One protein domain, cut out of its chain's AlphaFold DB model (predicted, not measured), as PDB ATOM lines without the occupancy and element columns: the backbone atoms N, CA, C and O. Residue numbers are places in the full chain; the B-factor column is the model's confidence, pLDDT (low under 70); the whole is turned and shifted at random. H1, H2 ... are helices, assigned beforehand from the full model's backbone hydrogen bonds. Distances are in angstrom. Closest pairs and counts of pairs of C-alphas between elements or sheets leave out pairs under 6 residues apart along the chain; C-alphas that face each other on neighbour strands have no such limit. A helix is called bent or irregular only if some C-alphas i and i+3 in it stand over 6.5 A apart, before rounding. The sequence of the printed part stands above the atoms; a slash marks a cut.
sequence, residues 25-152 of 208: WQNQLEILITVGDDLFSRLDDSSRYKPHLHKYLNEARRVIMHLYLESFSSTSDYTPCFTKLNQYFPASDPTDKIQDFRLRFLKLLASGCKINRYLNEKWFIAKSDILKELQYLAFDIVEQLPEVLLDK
ATOM      1  N   TRP A  25     134.026 151.325 162.829       73.00
ATOM      2  CA  TRP A  25     133.328 150.135 162.308       73.00
ATOM      3  C   TRP A  25     132.011 149.849 163.023       73.00
ATOM      4  O   TRP A  25     131.033 149.438 162.399       73.00
ATOM      5  N   GLN A  26     131.979 150.077 164.335       83.94
ATOM      6  CA  GLN A  26     130.766 149.929 165.129       83.94
ATOM      7  C   GLN A  26     129.702 150.928 164.666       83.94
ATOM      8  O   GLN A  26     128.575 150.522 164.401       83.94
ATOM      9  N   ASN A  27     130.083 152.198 164.489       81.00
ATOM     10  CA  ASN A  27     129.192 153.256 164.011       81.00
ATOM     11  C   ASN A  27     128.711 153.001 162.577       81.00
ATOM     12  O   ASN A  27     127.519 153.113 162.297       81.00
ATOM     13  N   GLN A  28     129.614 152.617 161.672       81.62
ATOM     14  CA  GLN A  28     129.281 152.299 160.282       81.62
ATOM     15  C   GLN A  28     128.288 151.141 160.198       81.62
ATOM     16  O   GLN A  28     127.274 151.252 159.510       81.62
ATOM     17  N   LEU A  29     128.529 150.053 160.933       89.19
ATOM     18  CA  LEU A  29     127.609 148.920 160.953       89.19
ATOM     19  C   LEU A  29     126.240 149.311 161.522       89.19
ATOM     20  O   LEU A  29     125.210 148.839 161.049       89.19
ATOM     21  N   GLU A  30     126.209 150.206 162.505       88.44
ATOM     22  CA  GLU A  30     124.968 150.708 163.090       88.44
ATOM     23  C   GLU A  30     124.140 151.548 162.108       88.44
ATOM     24  O   GLU A  30     122.917 151.389 162.020       88.44
ATOM     25  N   ILE A  31     124.813 152.389 161.319       83.56
ATOM     26  CA  ILE A  31     124.198 153.133 160.214       83.56
ATOM     27  C   ILE A  31     123.642 152.154 159.177       83.56
ATOM     28  O   ILE A  31     122.488 152.291 158.775       83.56
ATOM     29  N   LEU A  32     124.418 151.139 158.784       83.31
ATOM     30  CA  LEU A  32     123.991 150.139 157.801       83.31
ATOM     31  C   LEU A  32     122.775 149.337 158.274       83.31
ATOM     32  O   LEU A  32     121.853 149.128 157.490       83.31
ATOM     33  N   ILE A  33     122.728 148.942 159.550       91.00
ATOM     34  CA  ILE A  33     121.547 148.291 160.136       91.00
ATOM     35  C   ILE A  33     120.341 149.232 160.078       91.00
ATOM     36  O   ILE A  33     119.270 148.819 159.649       91.00
ATOM     37  N   THR A  34     120.514 150.503 160.448       86.31
ATOM     38  CA  THR A  34     119.424 151.493 160.451       86.31
ATOM     39  C   THR A  34     118.860 151.727 159.047       86.31
ATOM     40  O   THR A  34     117.646 151.698 158.847       86.31
ATOM     41  N   VAL A  35     119.736 151.933 158.060       78.75
ATOM     42  CA  VAL A  35     119.345 152.120 156.654       78.75
ATOM     43  C   VAL A  35     118.711 150.848 156.096       78.75
ATOM     44  O   VAL A  35     117.690 150.916 155.412       78.75
ATOM     45  N   GLY A  36     119.290 149.688 156.403       83.31
ATOM     46  CA  GLY A  36     118.762 148.403 155.970       83.31
ATOM     47  C   GLY A  36     117.392 148.097 156.576       83.31
ATOM     48  O   GLY A  36     116.545 147.562 155.872       83.31
ATOM     49  N   ASP A  37     117.124 148.494 157.821       86.75
ATOM     50  CA  ASP A  37     115.809 148.341 158.454       86.75
ATOM     51  C   ASP A  37     114.741 149.239 157.822       86.75
ATOM     52  O   ASP A  37     113.636 148.769 157.533       86.75
ATOM     53  N   ASP A  38     115.076 150.502 157.531       79.50
ATOM     54  CA  ASP A  38     114.187 151.397 156.776       79.50
ATOM     55  C   ASP A  38     113.871 150.800 155.399       79.50
ATOM     56  O   ASP A  38     112.704 150.729 155.012       79.50
ATOM     57  N   LEU A  39     114.882 150.290 154.690       76.12
ATOM     58  CA  LEU A  39     114.688 149.631 153.401       76.12
ATOM     59  C   LEU A  39     113.824 148.370 153.533       76.12
ATOM     60  O   LEU A  39     112.845 148.229 152.807       76.12
ATOM     61  N   PHE A  40     114.128 147.486 154.485       84.25
ATOM     62  CA  PHE A  40     113.401 146.236 154.705       84.25
ATOM     63  C   PHE A  40     111.910 146.468 154.967       84.25
ATOM     64  O   PHE A  40     111.073 145.733 154.439       84.25
ATOM     65  N   SER A  41     111.574 147.511 155.733       80.94
ATOM     66  CA  SER A  41     110.187 147.876 156.046       80.94
ATOM     67  C   SER A  41     109.379 148.354 154.833       80.94
ATOM     68  O   SER A  41     108.156 148.233 154.826       80.94
ATOM     69  N   ARG A  42     110.056 148.881 153.805       76.69
ATOM     70  CA  ARG A  42     109.439 149.418 152.580       76.69
ATOM     71  C   ARG A  42     109.301 148.380 151.472       76.69
ATOM     72  O   ARG A  42     108.579 148.620 150.510       76.69
ATOM     73  N   LEU A  43     110.019 147.263 151.572       70.69
ATOM     74  CA  LEU A  43     109.962 146.196 150.581       70.69
ATOM     75  C   LEU A  43     108.692 145.369 150.758       70.69
ATOM     76  O   LEU A  43     108.377 144.924 151.864       70.69
ATOM     77  N   ASP A  44     108.018 145.095 149.646       75.75
ATOM     78  CA  ASP A  44     106.898 144.160 149.615       75.75
ATOM     79  C   ASP A  44     107.345 142.727 149.960       75.75
ATOM     80  O   ASP A  44     108.489 142.340 149.705       75.75
ATOM     81  N   ASP A  45     106.445 141.925 150.532       78.31
ATOM     82  CA  ASP A  45     106.732 140.532 150.904       78.31
ATOM     83  C   ASP A  45     107.062 139.642 149.696       78.31
ATOM     84  O   ASP A  45     107.783 138.656 149.842       78.31
ATOM     85  N   SER A  46     106.602 140.009 148.495       74.88
ATOM     86  CA  SER A  46     106.961 139.321 147.251       74.88
ATOM     87  C   SER A  46     108.352 139.687 146.713       74.88
ATOM     88  O   SER A  46     108.825 139.065 145.759       74.88
ATOM     89  N   SER A  47     109.032 140.678 147.304       72.25
ATOM     90  CA  SER A  47     110.339 141.129 146.830       72.25
ATOM     91  C   SER A  47     111.404 140.048 147.005       72.25
ATOM     92  O   SER A  47     111.730 139.640 148.121       72.25
ATOM     93  N   ARG A  48     112.038 139.656 145.892       75.38
ATOM     94  CA  ARG A  48     113.183 138.730 145.888       75.38
ATOM     95  C   ARG A  48     114.386 139.264 146.669       75.38
ATOM     96  O   ARG A  48     115.177 138.476 147.163       75.38
ATOM     97  N   TYR A  49     114.485 140.580 146.850       75.19
ATOM     98  CA  TYR A  49     115.547 141.223 147.626       75.19
ATOM     99  C   TYR A  49     115.369 141.050 149.144       75.19
ATOM    100  O   TYR A  49     116.339 141.009 149.905       75.19
ATOM    101  N   LYS A  50     114.117 140.929 149.605       82.12
ATOM    102  CA  LYS A  50     113.762 140.960 151.027       82.12
ATOM    103  C   LYS A  50     114.410 139.825 151.842       82.12
ATOM    104  O   LYS A  50     114.951 140.127 152.907       82.12
ATOM    105  N   PRO A  51     114.471 138.561 151.372       87.88
ATOM    106  CA  PRO A  51     115.179 137.489 152.080       87.88
ATOM    107  C   PRO A  51     116.690 137.720 152.231       87.88
ATOM    108  O   PRO A  51     117.250 137.412 153.285       87.88
ATOM    109  N   HIS A  52     117.350 138.281 151.211       86.62
ATOM    110  CA  HIS A  52     118.792 138.557 151.237       86.62
ATOM    111  C   HIS A  52     119.109 139.672 152.237       86.62
ATOM    112  O   HIS A  52     119.960 139.500 153.114       86.62
ATOM    113  N   LEU A  53     118.338 140.763 152.185       87.81
ATOM    114  CA  LEU A  53     118.436 141.856 153.147       87.81
ATOM    115  C   LEU A  53     118.158 141.380 154.581       87.81
ATOM    116  O   LEU A  53     118.898 141.726 155.501       87.81
ATOM    117  N   HIS A  54     117.147 140.528 154.777       91.88
ATOM    118  CA  HIS A  54     116.842 139.949 156.088       91.88
ATOM    119  C   HIS A  54     118.009 139.136 156.656       91.88
ATOM    120  O   HIS A  54     118.349 139.261 157.835       91.88
ATOM    121  N   LYS A  55     118.632 138.296 155.819       92.81
ATOM    122  CA  LYS A  55     119.776 137.464 156.207       92.81
ATOM    123  C   LYS A  55     120.951 138.330 156.660       92.81
ATOM    124  O   LYS A  55     121.488 138.085 157.739       92.81
ATOM    125  N   TYR A  56     121.299 139.358 155.886       93.19
ATOM    126  CA  TYR A  56     122.343 140.311 156.262       93.19
ATOM    127  C   TYR A  56     122.018 141.029 157.569       93.19
ATOM    128  O   TYR A  56     122.846 141.026 158.472       93.19
ATOM    129  N   LEU A  57     120.812 141.590 157.712       94.69
ATOM    130  CA  LEU A  57     120.421 142.339 158.911       94.69
ATOM    131  C   LEU A  57     120.483 141.481 160.176       94.69
ATOM    132  O   LEU A  57     120.938 141.947 161.221       94.69
ATOM    133  N   ASN A  58     120.072 140.216 160.093       93.62
ATOM    134  CA  ASN A  58     120.159 139.294 161.221       93.62
ATOM    135  C   ASN A  58     121.606 139.039 161.654       93.62
ATOM    136  O   ASN A  58     121.892 139.067 162.852       93.62
ATOM    137  N   GLU A  59     122.523 138.817 160.711       94.56
ATOM    138  CA  GLU A  59     123.932 138.605 161.050       94.56
ATOM    139  C   GLU A  59     124.627 139.913 161.459       94.56
ATOM    140  O   GLU A  59     125.334 139.931 162.464       94.56
ATOM    141  N   ALA A  60     124.335 141.041 160.808       95.25
ATOM    142  CA  ALA A  60     124.817 142.369 161.192       95.25
ATOM    143  C   ALA A  60     124.475 142.700 162.655       95.25
ATOM    144  O   ALA A  60     125.343 143.108 163.430       95.25
ATOM    145  N   ARG A  61     123.227 142.446 163.073       95.50
ATOM    146  CA  ARG A  61     122.778 142.619 164.464       95.50
ATOM    147  C   ARG A  61     123.494 141.697 165.444       95.50
ATOM    148  O   ARG A  61     123.685 142.063 166.597       95.50
ATOM    149  N   ARG A  62     123.906 140.500 165.031       93.88
ATOM    150  CA  ARG A  62     124.711 139.612 165.885       93.88
ATOM    151  C   ARG A  62     126.135 140.132 166.017       93.88
ATOM    152  O   ARG A  62     126.635 140.257 167.131       93.88
ATOM    153  N   VAL A  63     126.755 140.496 164.897       94.56
ATOM    154  CA  VAL A  63     128.116 141.045 164.846       94.56
ATOM    155  C   VAL A  63     128.231 142.310 165.687       94.56
ATOM    156  O   VAL A  63     129.155 142.423 166.493       94.56
ATOM    157  N   ILE A  64     127.267 143.230 165.584       93.75
ATOM    158  CA  ILE A  64     127.324 144.480 166.344       93.75
ATOM    159  C   ILE A  64     127.278 144.231 167.857       93.75
ATOM    160  O   ILE A  64     127.979 144.912 168.599       93.75
ATOM    161  N   MET A  65     126.559 143.206 168.332       94.38
ATOM    162  CA  MET A  65     126.571 142.835 169.754       94.38
ATOM    163  C   MET A  65     127.967 142.437 170.241       94.38
ATOM    164  O   MET A  65     128.349 142.780 171.360       94.38
ATOM    165  N   HIS A  66     128.744 141.743 169.409       92.88
ATOM    166  CA  HIS A  66     130.120 141.369 169.732       92.88
ATOM    167  C   HIS A  66     131.067 142.572 169.722       92.88
ATOM    168  O   HIS A  66     131.906 142.683 170.613       92.88
ATOM    169  N   LEU A  67     130.876 143.511 168.788       92.06
ATOM    170  CA  LEU A  67     131.617 144.777 168.765       92.06
ATOM    171  C   LEU A  67     131.322 145.627 170.008       92.06
ATOM    172  O   LEU A  67     132.247 146.133 170.629       92.06
ATOM    173  N   TYR A  68     130.059 145.716 170.437       91.25
ATOM    174  CA  TYR A  68     129.700 146.380 171.694       91.25
ATOM    175  C   TYR A  68     130.391 145.721 172.894       91.25
ATOM    176  O   TYR A  68     130.953 146.411 173.744       91.25
ATOM    177  N   LEU A  69     130.391 144.389 172.956       91.25
ATOM    178  CA  LEU A  69     131.054 143.669 174.040       91.25
ATOM    179  C   LEU A  69     132.561 143.949 174.082       91.25
ATOM    180  O   LEU A  69     133.112 144.139 175.161       91.25
ATOM    181  N   GLU A  70     133.213 143.984 172.921       91.19
ATOM    182  CA  GLU A  70     134.624 144.344 172.783       91.19
ATOM    183  C   GLU A  70     134.885 145.770 173.287       91.19
ATOM    184  O   GLU A  70     135.685 145.940 174.211       91.19
ATOM    185  N   SER A  71     134.163 146.765 172.756       88.69
ATOM    186  CA  SER A  71     134.352 148.190 173.064       88.69
ATOM    187  C   SER A  71     134.208 148.503 174.556       88.69
ATOM    188  O   SER A  71     134.962 149.310 175.097       88.69
ATOM    189  N   PHE A  72     133.263 147.848 175.234       85.56
ATOM    190  CA  PHE A  72     132.932 148.123 176.636       85.56
ATOM    191  C   PHE A  72     133.542 147.126 177.634       85.56
ATOM    192  O   PHE A  72     133.375 147.275 178.847       85.56
ATOM    193  N   SER A  73     134.302 146.133 177.164       84.62
ATOM    194  CA  SER A  73     134.999 145.194 178.057       84.62
ATOM    195  C   SER A  73     136.054 145.872 178.937       84.62
ATOM    196  O   SER A  73     136.241 145.484 180.089       84.62
ATOM    197  N   SER A  74     136.706 146.918 178.421       80.19
ATOM    198  CA  SER A  74     137.759 147.672 179.110       80.19
ATOM    199  C   SER A  74     137.227 148.559 180.240       80.19
ATOM    200  O   SER A  74     137.895 148.721 181.260       80.19
ATOM    201  N   THR A  75     136.015 149.102 180.093       84.12
ATOM    202  CA  THR A  75     135.369 149.977 181.085       84.12
ATOM    203  C   THR A  75     134.478 149.212 182.059       84.12
ATOM    204  O   THR A  75     134.101 149.755 183.094       84.12
ATOM    205  N   SER A  76     134.143 147.952 181.748       81.38
ATOM    206  CA  SER A  76     133.171 147.129 182.485       81.38
ATOM    207  C   SER A  76     131.761 147.736 182.585       81.38
ATOM    208  O   SER A  76     130.933 147.229 183.345       81.38
ATOM    209  N   ASP A  77     131.458 148.776 181.801       86.50
ATOM    210  CA  ASP A  77     130.109 149.326 181.668       86.50
ATOM    211  C   ASP A  77     129.382 148.654 180.501       86.50
ATOM    212  O   ASP A  77     129.459 149.072 179.348       86.50
ATOM    213  N   TYR A  78     128.643 147.593 180.814       87.69
ATOM    214  CA  TYR A  78     127.883 146.834 179.822       87.69
ATOM    215  C   TYR A  78     126.480 147.396 179.561       87.69
ATOM    216  O   TYR A  78     125.710 146.777 178.821       87.69
ATOM    217  N   THR A  79     126.123 148.556 180.120       89.19
ATOM    218  CA  THR A  79     124.814 149.192 179.894       89.19
ATOM    219  C   THR A  79     124.501 149.368 178.401       89.19
ATOM    220  O   THR A  79     123.411 148.968 177.980       89.19
ATOM    221  N   PRO A  80     125.440 149.836 177.549       89.00
ATOM    222  CA  PRO A  80     125.204 149.940 176.108       89.00
ATOM    223  C   PRO A  80     124.935 148.581 175.447       89.00
ATOM    224  O   PRO A  80     124.065 148.479 174.581       89.00
ATOM    225  N   CYS A  81     125.607 147.517 175.906       90.31
ATOM    226  CA  CYS A  81     125.358 146.155 175.429       90.31
ATOM    227  C   CYS A  81     123.923 145.715 175.752       90.31
ATOM    228  O   CYS A  81     123.241 145.171 174.890       90.31
ATOM    229  N   PHE A  82     123.425 145.968 176.965       90.00
ATOM    230  CA  PHE A  82     122.047 145.615 177.330       90.00
ATOM    231  C   PHE A  82     121.007 146.394 176.524       90.00
ATOM    232  O   PHE A  82     120.036 145.801 176.049       90.00
ATOM    233  N   THR A  83     121.218 147.698 176.332       91.94
ATOM    234  CA  THR A  83     120.336 148.539 175.511       91.94
ATOM    235  C   THR A  83     120.228 147.986 174.094       91.94
ATOM    236  O   THR A  83     119.123 147.770 173.596       91.94
ATOM    237  N   LYS A  84     121.364 147.662 173.468       92.06
ATOM    238  CA  LYS A  84     121.400 147.135 172.098       92.06
ATOM    239  C   LYS A  84     120.867 145.709 171.997       92.06
ATOM    240  O   LYS A  84     120.154 145.399 171.049       92.06
ATOM    241  N   LEU A  85     121.102 144.871 173.010       93.56
ATOM    242  CA  LEU A  85     120.507 143.536 173.082       93.56
ATOM    243  C   LEU A  85     118.977 143.618 173.104       93.56
ATOM    244  O   LEU A  85     118.315 142.844 172.426       93.56
ATOM    245  N   ASN A  86     118.407 144.550 173.870       93.06
ATOM    246  CA  ASN A  86     116.960 144.753 173.922       93.06
ATOM    247  C   ASN A  86     116.399 145.363 172.636       93.06
ATOM    248  O   ASN A  86     115.268 145.051 172.282       93.06
ATOM    249  N   GLN A  87     117.180 146.200 171.952       92.75
ATOM    250  CA  GLN A  87     116.797 146.793 170.675       92.75
ATOM    251  C   GLN A  87     116.755 145.746 169.550       92.75
ATOM    252  O   GLN A  87     115.767 145.670 168.828       92.75
ATOM    253  N   TYR A  88     117.811 144.942 169.397       93.25
ATOM    254  CA  TYR A  88     117.949 144.014 168.266       93.25
ATOM    255  C   TYR A  88     117.402 142.608 168.534       93.25
ATOM    256  O   TYR A  88     117.036 141.907 167.596       93.25
ATOM    257  N   PHE A  89     117.345 142.191 169.801       94.12
ATOM    258  CA  PHE A  89     116.877 140.871 170.230       94.12
ATOM    259  C   PHE A  89     115.889 141.029 171.400       94.12
ATOM    260  O   PHE A  89     116.205 140.656 172.543       94.12
ATOM    261  N   PRO A  90     114.714 141.643 171.162       92.12
ATOM    262  CA  PRO A  90     113.771 141.976 172.219       92.12
ATOM    263  C   PRO A  90     113.213 140.715 172.883       92.12
ATOM    264  O   PRO A  90     112.947 139.705 172.237       92.12
ATOM    265  N   ALA A  91     112.993 140.781 174.197       90.56
ATOM    266  CA  ALA A  91     112.462 139.648 174.960       90.56
ATOM    267  C   ALA A  91     111.044 139.237 174.523       90.56
ATOM    268  O   ALA A  91     110.654 138.097 174.751       90.56
ATOM    269  N   SER A  92     110.294 140.158 173.912       92.88
ATOM    270  CA  SER A  92     108.945 139.930 173.394       92.88
ATOM    271  C   SER A  92     108.903 139.138 172.086       92.88
ATOM    272  O   SER A  92     107.825 138.692 171.710       92.88
ATOM    273  N   ASP A  93     110.026 138.979 171.378       90.88
ATOM    274  CA  ASP A  93     110.065 138.220 170.124       90.88
ATOM    275  C   ASP A  93     110.102 136.710 170.419       90.88
ATOM    276  O   ASP A  93     111.071 136.235 171.015       90.88
ATOM    277  N   PRO A  94     109.083 135.925 170.026       91.25
ATOM    278  CA  PRO A  94     108.988 134.514 170.392       91.25
ATOM    279  C   PRO A  94     109.931 133.599 169.595       91.25
ATOM    280  O   PRO A  94     109.947 132.395 169.835       91.25
ATOM    281  N   THR A  95     110.706 134.120 168.641       93.31
ATOM    282  CA  THR A  95     111.551 133.306 167.762       93.31
ATOM    283  C   THR A  95     112.649 132.580 168.547       93.31
ATOM    284  O   THR A  95     113.526 133.213 169.138       93.31
ATOM    285  N   ASP A  96     112.689 131.244 168.460       92.19
ATOM    286  CA  ASP A  96     113.654 130.397 169.184       92.19
ATOM    287  C   ASP A  96     115.111 130.841 169.003       92.19
ATOM    288  O   ASP A  96     115.887 130.880 169.957       92.19
ATOM    289  N   LYS A  97     115.497 131.219 167.778       90.00
ATOM    290  CA  LYS A  97     116.859 131.694 167.478       90.00
ATOM    291  C   LYS A  97     117.206 132.990 168.217       90.00
ATOM    292  O   LYS A  97     118.356 133.157 168.625       90.00
ATOM    293  N   ILE A  98     116.239 133.895 168.366       91.62
ATOM    294  CA  ILE A  98     116.411 135.174 169.065       91.62
ATOM    295  C   ILE A  98     116.521 134.918 170.565       91.62
ATOM    296  O   ILE A  98     117.455 135.405 171.202       91.62
ATOM    297  N   GLN A  99     115.641 134.079 171.113       93.00
ATOM    298  CA  GLN A  99     115.656 133.722 172.530       93.00
ATOM    299  C   GLN A  99     116.921 132.947 172.930       93.00
ATOM    300  O   GLN A  99     117.536 133.261 173.951       93.00
ATOM    301  N   ASP A 100     117.380 131.996 172.109       93.62
ATOM    302  CA  ASP A 100     118.637 131.271 172.334       93.62
ATOM    303  C   ASP A 100     119.847 132.214 172.303       93.62
ATOM    304  O   ASP A 100     120.677 132.184 173.220       93.62
ATOM    305  N   PHE A 101     119.932 133.097 171.300       93.50
ATOM    306  CA  PHE A 101     121.009 134.086 171.223       93.50
ATOM    307  C   PHE A 101     121.010 134.994 172.455       93.50
ATOM    308  O   PHE A 101     122.037 135.132 173.125       93.50
ATOM    309  N   ARG A 102     119.844 135.548 172.805       93.81
ATOM    310  CA  ARG A 102     119.664 136.425 173.961       93.81
ATOM    311  C   ARG A 102     120.090 135.740 175.257       93.81
ATOM    312  O   ARG A 102     120.882 136.301 176.010       93.81
ATOM    313  N   LEU A 103     119.634 134.512 175.506       92.75
ATOM    314  CA  LEU A 103     119.994 133.756 176.706       92.75
ATOM    315  C   LEU A 103     121.504 133.498 176.791       92.75
ATOM    316  O   LEU A 103     122.099 133.646 177.861       92.75
ATOM    317  N   ARG A 104     122.140 133.116 175.678       91.94
ATOM    318  CA  ARG A 104     123.596 132.906 175.631       91.94
ATOM    319  C   ARG A 104     124.354 134.193 175.918       91.94
ATOM    320  O   ARG A 104     125.307 134.165 176.696       91.94
ATOM    321  N   PHE A 105     123.910 135.304 175.341       91.88
ATOM    322  CA  PHE A 105     124.539 136.604 175.538       91.88
ATOM    323  C   PHE A 105     124.376 137.103 176.983       91.88
ATOM    324  O   PHE A 105     125.343 137.539 177.601       91.88
ATOM    325  N   LEU A 106     123.202 136.928 177.598       91.75
ATOM    326  CA  LEU A 106     122.984 137.251 179.015       91.75
ATOM    327  C   LEU A 106     123.858 136.400 179.950       91.75
ATOM    328  O   LEU A 106     124.453 136.919 180.895       91.75
ATOM    329  N   LYS A 107     123.999 135.095 179.672       91.31
ATOM    330  CA  LYS A 107     124.899 134.205 180.433       91.31
ATOM    331  C   LYS A 107     126.365 134.631 180.339       91.31
ATOM    332  O   LYS A 107     127.127 134.366 181.275       91.31
ATOM    333  N   LEU A 108     126.753 135.238 179.217       91.19
ATOM    334  CA  LEU A 108     128.078 135.807 179.009       91.19
ATOM    335  C   LEU A 108     128.259 137.079 179.847       91.19
ATOM    336  O   LEU A 108     129.222 137.158 180.605       91.19
ATOM    337  N   LEU A 109     127.292 138.001 179.792       88.50
ATOM    338  CA  LEU A 109     127.310 139.268 180.536       88.50
ATOM    339  C   LEU A 109     127.280 139.104 182.065       88.50
ATOM    340  O   LEU A 109     127.702 139.998 182.789       88.50
ATOM    341  N   ALA A 110     126.842 137.949 182.573       86.62
ATOM    342  CA  ALA A 110     126.788 137.666 184.007       86.62
ATOM    343  C   ALA A 110     128.164 137.607 184.712       86.62
ATOM    344  O   ALA A 110     128.213 137.466 185.932       86.62
ATOM    345  N   SER A 111     129.289 137.630 183.984       87.00
ATOM    346  CA  SER A 111     130.627 137.585 184.589       87.00
ATOM    347  C   SER A 111     131.705 138.181 183.685       87.00
ATOM    348  O   SER A 111     131.954 137.665 182.595       87.00
ATOM    349  N   GLY A 112     132.442 139.176 184.192       85.94
ATOM    350  CA  GLY A 112     133.596 139.761 183.496       85.94
ATOM    351  C   GLY A 112     134.665 138.731 183.104       85.94
ATOM    352  O   GLY A 112     135.183 138.771 181.993       85.94
ATOM    353  N   CYS A 113     134.927 137.723 183.947       88.69
ATOM    354  CA  CYS A 113     135.856 136.637 183.606       88.69
ATOM    355  C   CYS A 113     135.382 135.823 182.392       88.69
ATOM    356  O   CYS A 113     136.194 135.426 181.557       88.69
ATOM    357  N   LYS A 114     134.067 135.577 182.266       90.69
ATOM    358  CA  LYS A 114     133.508 134.886 181.093       90.69
ATOM    359  C   LYS A 114     133.630 135.738 179.834       90.69
ATOM    360  O   LYS A 114     133.924 135.175 178.784       90.69
ATOM    361  N   ILE A 115     133.431 137.051 179.953       91.56
ATOM    362  CA  ILE A 115     133.587 138.015 178.856       91.56
ATOM    363  C   ILE A 115     135.032 138.021 178.367       91.56
ATOM    364  O   ILE A 115     135.267 137.734 177.199       91.56
ATOM    365  N   ASN A 116     136.001 138.228 179.262       90.62
ATOM    366  CA  ASN A 116     137.423 138.232 178.907       90.62
ATOM    367  C   ASN A 116     137.852 136.921 178.249       90.62
ATOM    368  O   ASN A 116     138.558 136.926 177.243       90.62
ATOM    369  N   ARG A 117     137.388 135.786 178.780       93.56
ATOM    370  CA  ARG A 117     137.661 134.483 178.175       93.56
ATOM    371  C   ARG A 117     137.053 134.365 176.778       93.56
ATOM    372  O   ARG A 117     137.731 133.953 175.850       93.56
ATOM    373  N   TYR A 118     135.787 134.742 176.617       94.69
ATOM    374  CA  TYR A 118     135.109 134.710 175.322       94.69
ATOM    375  C   TYR A 118     135.794 135.606 174.284       94.69
ATOM    376  O   TYR A 118     135.966 135.184 173.141       94.69
ATOM    377  N   LEU A 119     136.196 136.815 174.678       94.12
ATOM    378  CA  LEU A 119     136.852 137.751 173.777       94.12
ATOM    379  C   LEU A 119     138.182 137.183 173.268       94.12
ATOM    380  O   LEU A 119     138.381 137.092 172.060       94.12
ATOM    381  N   ASN A 120     139.031 136.705 174.181       94.00
ATOM    382  CA  ASN A 120     140.362 136.198 173.843       94.00
ATOM    383  C   ASN A 120     140.350 134.836 173.139       94.00
ATOM    384  O   ASN A 120     141.108 134.626 172.200       94.00
ATOM    385  N   GLU A 121     139.498 133.904 173.572       95.12
ATOM    386  CA  GLU A 121     139.505 132.528 173.052       95.12
ATOM    387  C   GLU A 121     138.589 132.326 171.841       95.12
ATOM    388  O   GLU A 121     138.653 131.280 171.197       95.12
ATOM    389  N   LYS A 122     137.679 133.266 171.555       93.56
ATOM    390  CA  LYS A 122     136.705 133.116 170.464       93.56
ATOM    391  C   LYS A 122     136.613 134.343 169.580       93.56
ATOM    392  O   LYS A 122     136.865 134.235 168.385       93.56
ATOM    393  N   TRP A 123     136.229 135.487 170.144       94.12
ATOM    394  CA  TRP A 123     135.889 136.656 169.332       94.12
ATOM    395  C   TRP A 123     137.091 137.186 168.554       94.12
ATOM    396  O   TRP A 123     137.020 137.249 167.336       94.12
ATOM    397  N   PHE A 124     138.211 137.495 169.213       93.44
ATOM    398  CA  PHE A 124     139.372 138.085 168.538       93.44
ATOM    399  C   PHE A 124     139.993 137.166 167.486       93.44
ATOM    400  O   PHE A 124     140.505 137.656 166.484       93.44
ATOM    401  N   ILE A 125     139.890 135.850 167.677       94.62
ATOM    402  CA  ILE A 125     140.368 134.855 166.713       94.62
ATOM    403  C   ILE A 125     139.466 134.830 165.471       94.62
ATOM    404  O   ILE A 125     139.965 134.811 164.353       94.62
ATOM    405  N   ALA A 126     138.142 134.863 165.656       92.00
ATOM    406  CA  ALA A 126     137.172 134.724 164.567       92.00
ATOM    407  C   ALA A 126     136.726 136.056 163.934       92.00
ATOM    408  O   ALA A 126     136.077 136.047 162.891       92.00
ATOM    409  N   LYS A 127     137.034 137.207 164.552       90.75
ATOM    410  CA  LYS A 127     136.504 138.530 164.170       90.75
ATOM    411  C   LYS A 127     136.722 138.846 162.693       90.75
ATOM    412  O   LYS A 127     135.791 139.292 162.034       90.75
ATOM    413  N   SER A 128     137.930 138.612 162.181       88.25
ATOM    414  CA  SER A 128     138.263 138.881 160.775       88.25
ATOM    415  C   SER A 128     137.382 138.072 159.821       88.25
ATOM    416  O   SER A 128     136.775 138.636 158.914       88.25
ATOM    417  N   ASP A 129     137.241 136.770 160.073       90.75
ATOM    418  CA  ASP A 129     136.455 135.877 159.220       90.75
ATOM    419  C   ASP A 129     134.961 136.204 159.288       90.75
ATOM    420  O   ASP A 129     134.299 136.264 158.258       90.75
ATOM    421  N   ILE A 130     134.442 136.528 160.474       90.94
ATOM    422  CA  ILE A 130     133.046 136.952 160.655       90.94
ATOM    423  C   ILE A 130     132.759 138.262 159.904       90.94
ATOM    424  O   ILE A 130     131.704 138.412 159.289       90.94
ATOM    425  N   LEU A 131     133.686 139.224 159.936       88.19
ATOM    426  CA  LEU A 131     133.530 140.474 159.189       88.19
ATOM    427  C   LEU A 131     133.599 140.240 157.672       88.19
ATOM    428  O   LEU A 131     132.838 140.867 156.938       88.19
ATOM    429  N   LYS A 132     134.436 139.305 157.203       85.94
ATOM    430  CA  LYS A 132     134.443 138.872 155.796       85.94
ATOM    431  C   LYS A 132     133.132 138.195 155.403       85.94
ATOM    432  O   LYS A 132     132.588 138.510 154.354       85.94
ATOM    433  N   GLU A 133     132.581 137.319 156.242       89.75
ATOM    434  CA  GLU A 133     131.258 136.721 156.010       89.75
ATOM    435  C   GLU A 133     130.171 137.788 155.882       89.75
ATOM    436  O   GLU A 133     129.356 137.739 154.961       89.75
ATOM    437  N   LEU A 134     130.189 138.795 156.757       89.69
ATOM    438  CA  LEU A 134     129.258 139.913 156.676       89.69
ATOM    439  C   LEU A 134     129.436 140.719 155.379       89.69
ATOM    440  O   LEU A 134     128.450 141.154 154.785       89.69
ATOM    441  N   GLN A 135     130.677 140.884 154.921       83.38
ATOM    442  CA  GLN A 135     130.983 141.506 153.636       83.38
ATOM    443  C   GLN A 135     130.455 140.674 152.459       83.38
ATOM    444  O   GLN A 135     129.847 141.239 151.554       83.38
ATOM    445  N   TYR A 136     130.612 139.347 152.477       84.00
ATOM    446  CA  TYR A 136     130.041 138.470 151.450       84.00
ATOM    447  C   TYR A 136     128.516 138.573 151.399       84.00
ATOM    448  O   TYR A 136     127.953 138.706 150.321       84.00
ATOM    449  N   LEU A 137     127.840 138.628 152.551       87.62
ATOM    450  CA  LEU A 137     126.391 138.853 152.591       87.62
ATOM    451  C   LEU A 137     125.986 140.221 152.025       87.62
ATOM    452  O   LEU A 137     124.918 140.343 151.427       87.62
ATOM    453  N   ALA A 138     126.812 141.253 152.210       80.62
ATOM    454  CA  ALA A 138     126.577 142.545 151.574       80.62
ATOM    455  C   ALA A 138     126.732 142.452 150.047       80.62
ATOM    456  O   ALA A 138     125.942 143.054 149.324       80.62
ATOM    457  N   PHE A 139     127.693 141.670 149.548       76.31
ATOM    458  CA  PHE A 139     127.826 141.412 148.114       76.31
ATOM    459  C   PHE A 139     126.653 140.607 147.555       76.31
ATOM    460  O   PHE A 139     126.106 141.032 146.544       76.31
ATOM    461  N   ASP A 140     126.179 139.566 148.250       79.19
ATOM    462  CA  ASP A 140     124.966 138.826 147.862       79.19
ATOM    463  C   ASP A 140     123.785 139.788 147.653       79.19
ATOM    464  O   ASP A 140     122.998 139.639 146.725       79.19
ATOM    465  N   ILE A 141     123.645 140.797 148.518       77.38
ATOM    466  CA  ILE A 141     122.610 141.828 148.395       77.38
ATOM    467  C   ILE A 141     122.829 142.694 147.152       77.38
ATOM    468  O   ILE A 141     121.880 142.967 146.418       77.38
ATOM    469  N   VAL A 142     124.060 143.157 146.929       69.00
ATOM    470  CA  VAL A 142     124.404 143.998 145.775       69.00
ATOM    471  C   VAL A 142     124.190 143.245 144.463       69.00
ATOM    472  O   VAL A 142     123.688 143.839 143.518       69.00
ATOM    473  N   GLU A 143     124.485 141.947 144.408       70.62
ATOM    474  CA  GLU A 143     124.259 141.109 143.225       70.62
ATOM    475  C   GLU A 143     122.777 140.998 142.848       70.62
ATOM    476  O   GLU A 143     122.450 140.926 141.668       70.62
ATOM    477  N   GLN A 144     121.866 141.049 143.823       68.12
ATOM    478  CA  GLN A 144     120.421 141.043 143.559       68.12
ATOM    479  C   GLN A 144     119.885 142.410 143.112       68.12
ATOM    480  O   GLN A 144     118.766 142.508 142.605       68.12
ATOM    481  N   LEU A 145     120.648 143.487 143.327       64.31
ATOM    482  CA  LEU A 145     120.182 144.850 143.091       64.31
ATOM    483  C   LEU A 145     119.895 145.127 141.599       64.31
ATOM    484  O   LEU A 145     118.829 145.673 141.324       64.31
ATOM    485  N   PRO A 146     120.749 144.735 140.628       61.75
ATOM    486  CA  PRO A 146     120.447 144.894 139.209       61.75
ATOM    487  C   PRO A 146     119.165 144.174 138.791       61.75
ATOM    488  O   PRO A 146     118.283 144.811 138.234       61.75
ATOM    489  N   GLU A 147     119.003 142.887 139.105       60.81
ATOM    490  CA  GLU A 147     117.825 142.120 138.667       60.81
ATOM    491  C   GLU A 147     116.514 142.722 139.198       60.81
ATOM    492  O   GLU A 147     115.573 142.953 138.442       60.81
ATOM    493  N   VAL A 148     116.472 143.079 140.485       63.88
ATOM    494  CA  VAL A 148     115.269 143.640 141.126       63.88
ATOM    495  C   VAL A 148     114.952 145.052 140.634       63.88
ATOM    496  O   VAL A 148     113.779 145.428 140.536       63.88
ATOM    497  N   LEU A 149     115.979 145.848 140.328       67.50
ATOM    498  CA  LEU A 149     115.779 147.159 139.727       67.50
ATOM    499  C   LEU A 149     115.191 147.009 138.322       67.50
ATOM    500  O   LEU A 149     114.143 147.587 138.039       67.50
ATOM    501  N   LEU A 150     115.834 146.204 137.475       71.12
ATOM    502  CA  LEU A 150     115.487 146.060 136.063       71.12
ATOM    503  C   LEU A 150     114.104 145.419 135.853       71.12
ATOM    504  O   LEU A 150     113.352 145.882 134.995       71.12
ATOM    505  N   ASP A 151     113.710 144.452 136.689       72.19
ATOM    506  CA  ASP A 151     112.403 143.771 136.615       72.19
ATOM    507  C   ASP A 151     111.200 144.705 136.816       72.19
ATOM    508  O   ASP A 151     110.070 144.380 136.442       72.19
ATOM    509  N   LYS A 152     111.409 145.867 137.442       74.19
ATOM    510  CA  LYS A 152     110.337 146.820 137.756       74.19
ATOM    511  C   LYS A 152     110.297 148.011 136.809       74.19
ATOM    512  O   LYS A 152     109.412 148.853 136.984       74.19
TER     513      LYS A 152
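AT A GLANCE: This is residues 25 to 152 of the 208 residues of an uncharacterized protein of Schistosoma haematobium (UniProt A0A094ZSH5). One long helix, H2, lies in the middle of an elongated all-helix domain, with H1 running back along one side of it and H5b, the longer arm of the bent helix H5, along another. H3 folds back along residues 61 to 72 of H2, H4 runs beside H3 the other way, and H5a makes a corner with H4 and then leads into H5b. The printed part has 128 residues, with five named helices in the order H1, H2, H3, H4, H5 and no named strand. It is compact, with a radius of gyration of the C-alphas of 16.1 A, and spans 53 by 32 by 23 A.

IN THESE COORDINATES: H1, residues 25 to 42, begins with C-alpha 25 at (133.328, 150.135, 162.308) and is 25.8 A long from first to last C-alpha. H2, residues 49 to 73, is 36.3 A long and ends with C-alpha 73 at (134.999, 145.194, 178.057). H3 holds residues 79 to 88 and H4 residues 96 to 109, 14.5 A and 19.9 A long. H5, residues 112 to 150, was assigned as one helix by its hydrogen bonds, but it is bent: C-alphas 125 and 128 are 7.5 A apart. Its arms are H5a, residues 112 to 125, 18.8 A long, and H5b, residues 128 to 150, 34.4 A long, ending with C-alpha 150 at (115.487, 146.060, 136.063). Both arms are irregular, with C-alphas 121 and 124 at 7.2 A and C-alphas 143 and 146 at 6.7 A.

HOW THE PARTS SIT: H2 is the hub. H1 and H2 form a helical hairpin and touch at a shallow tilt of 29 degrees, the C-alphas of Ile 33 and Leu 57 closest at 6.2 A. H2 and H3 form another, at 10 degrees, with those of Tyr 68 and Cys 81 closest at 5.7 A. H5b touches H2 and runs the opposite way at a shallow tilt of 27 degrees, closest at Tyr 56 and Leu 137, 5.7 A between C-alphas. H5a touches residues 66 to 73 of H2 alone, at a steep tilt of 54 degrees, with the C-alphas of Glu 70 and Leu 119 closest at 7.0 A. H3 and H4 are close but not clearly touching, the C-alphas of Leu 85 and Arg 102 closest at 7.2 A. H4 and H5a only just touch, only at the corner, with 3 pairs of C-alphas within 8 A, those of Leu 108 and Lys 114 closest at 5.9 A. H1 and H5b are apart. Every O i to N i+4 pair is within hydrogen-bond range in H1, H3 and H4, against 20 of 21 in H2, 8 of 10 in H5a and 17 of 19 in H5b.

THE WHOLE: The C-alphas farthest apart, those of Cys 113 and Lys 152, are 53.5 A apart. The printed part has no cut and no long link. Mean pLDDT of the printed part is 86.4; residues 142 and 144 to 149 are under 70.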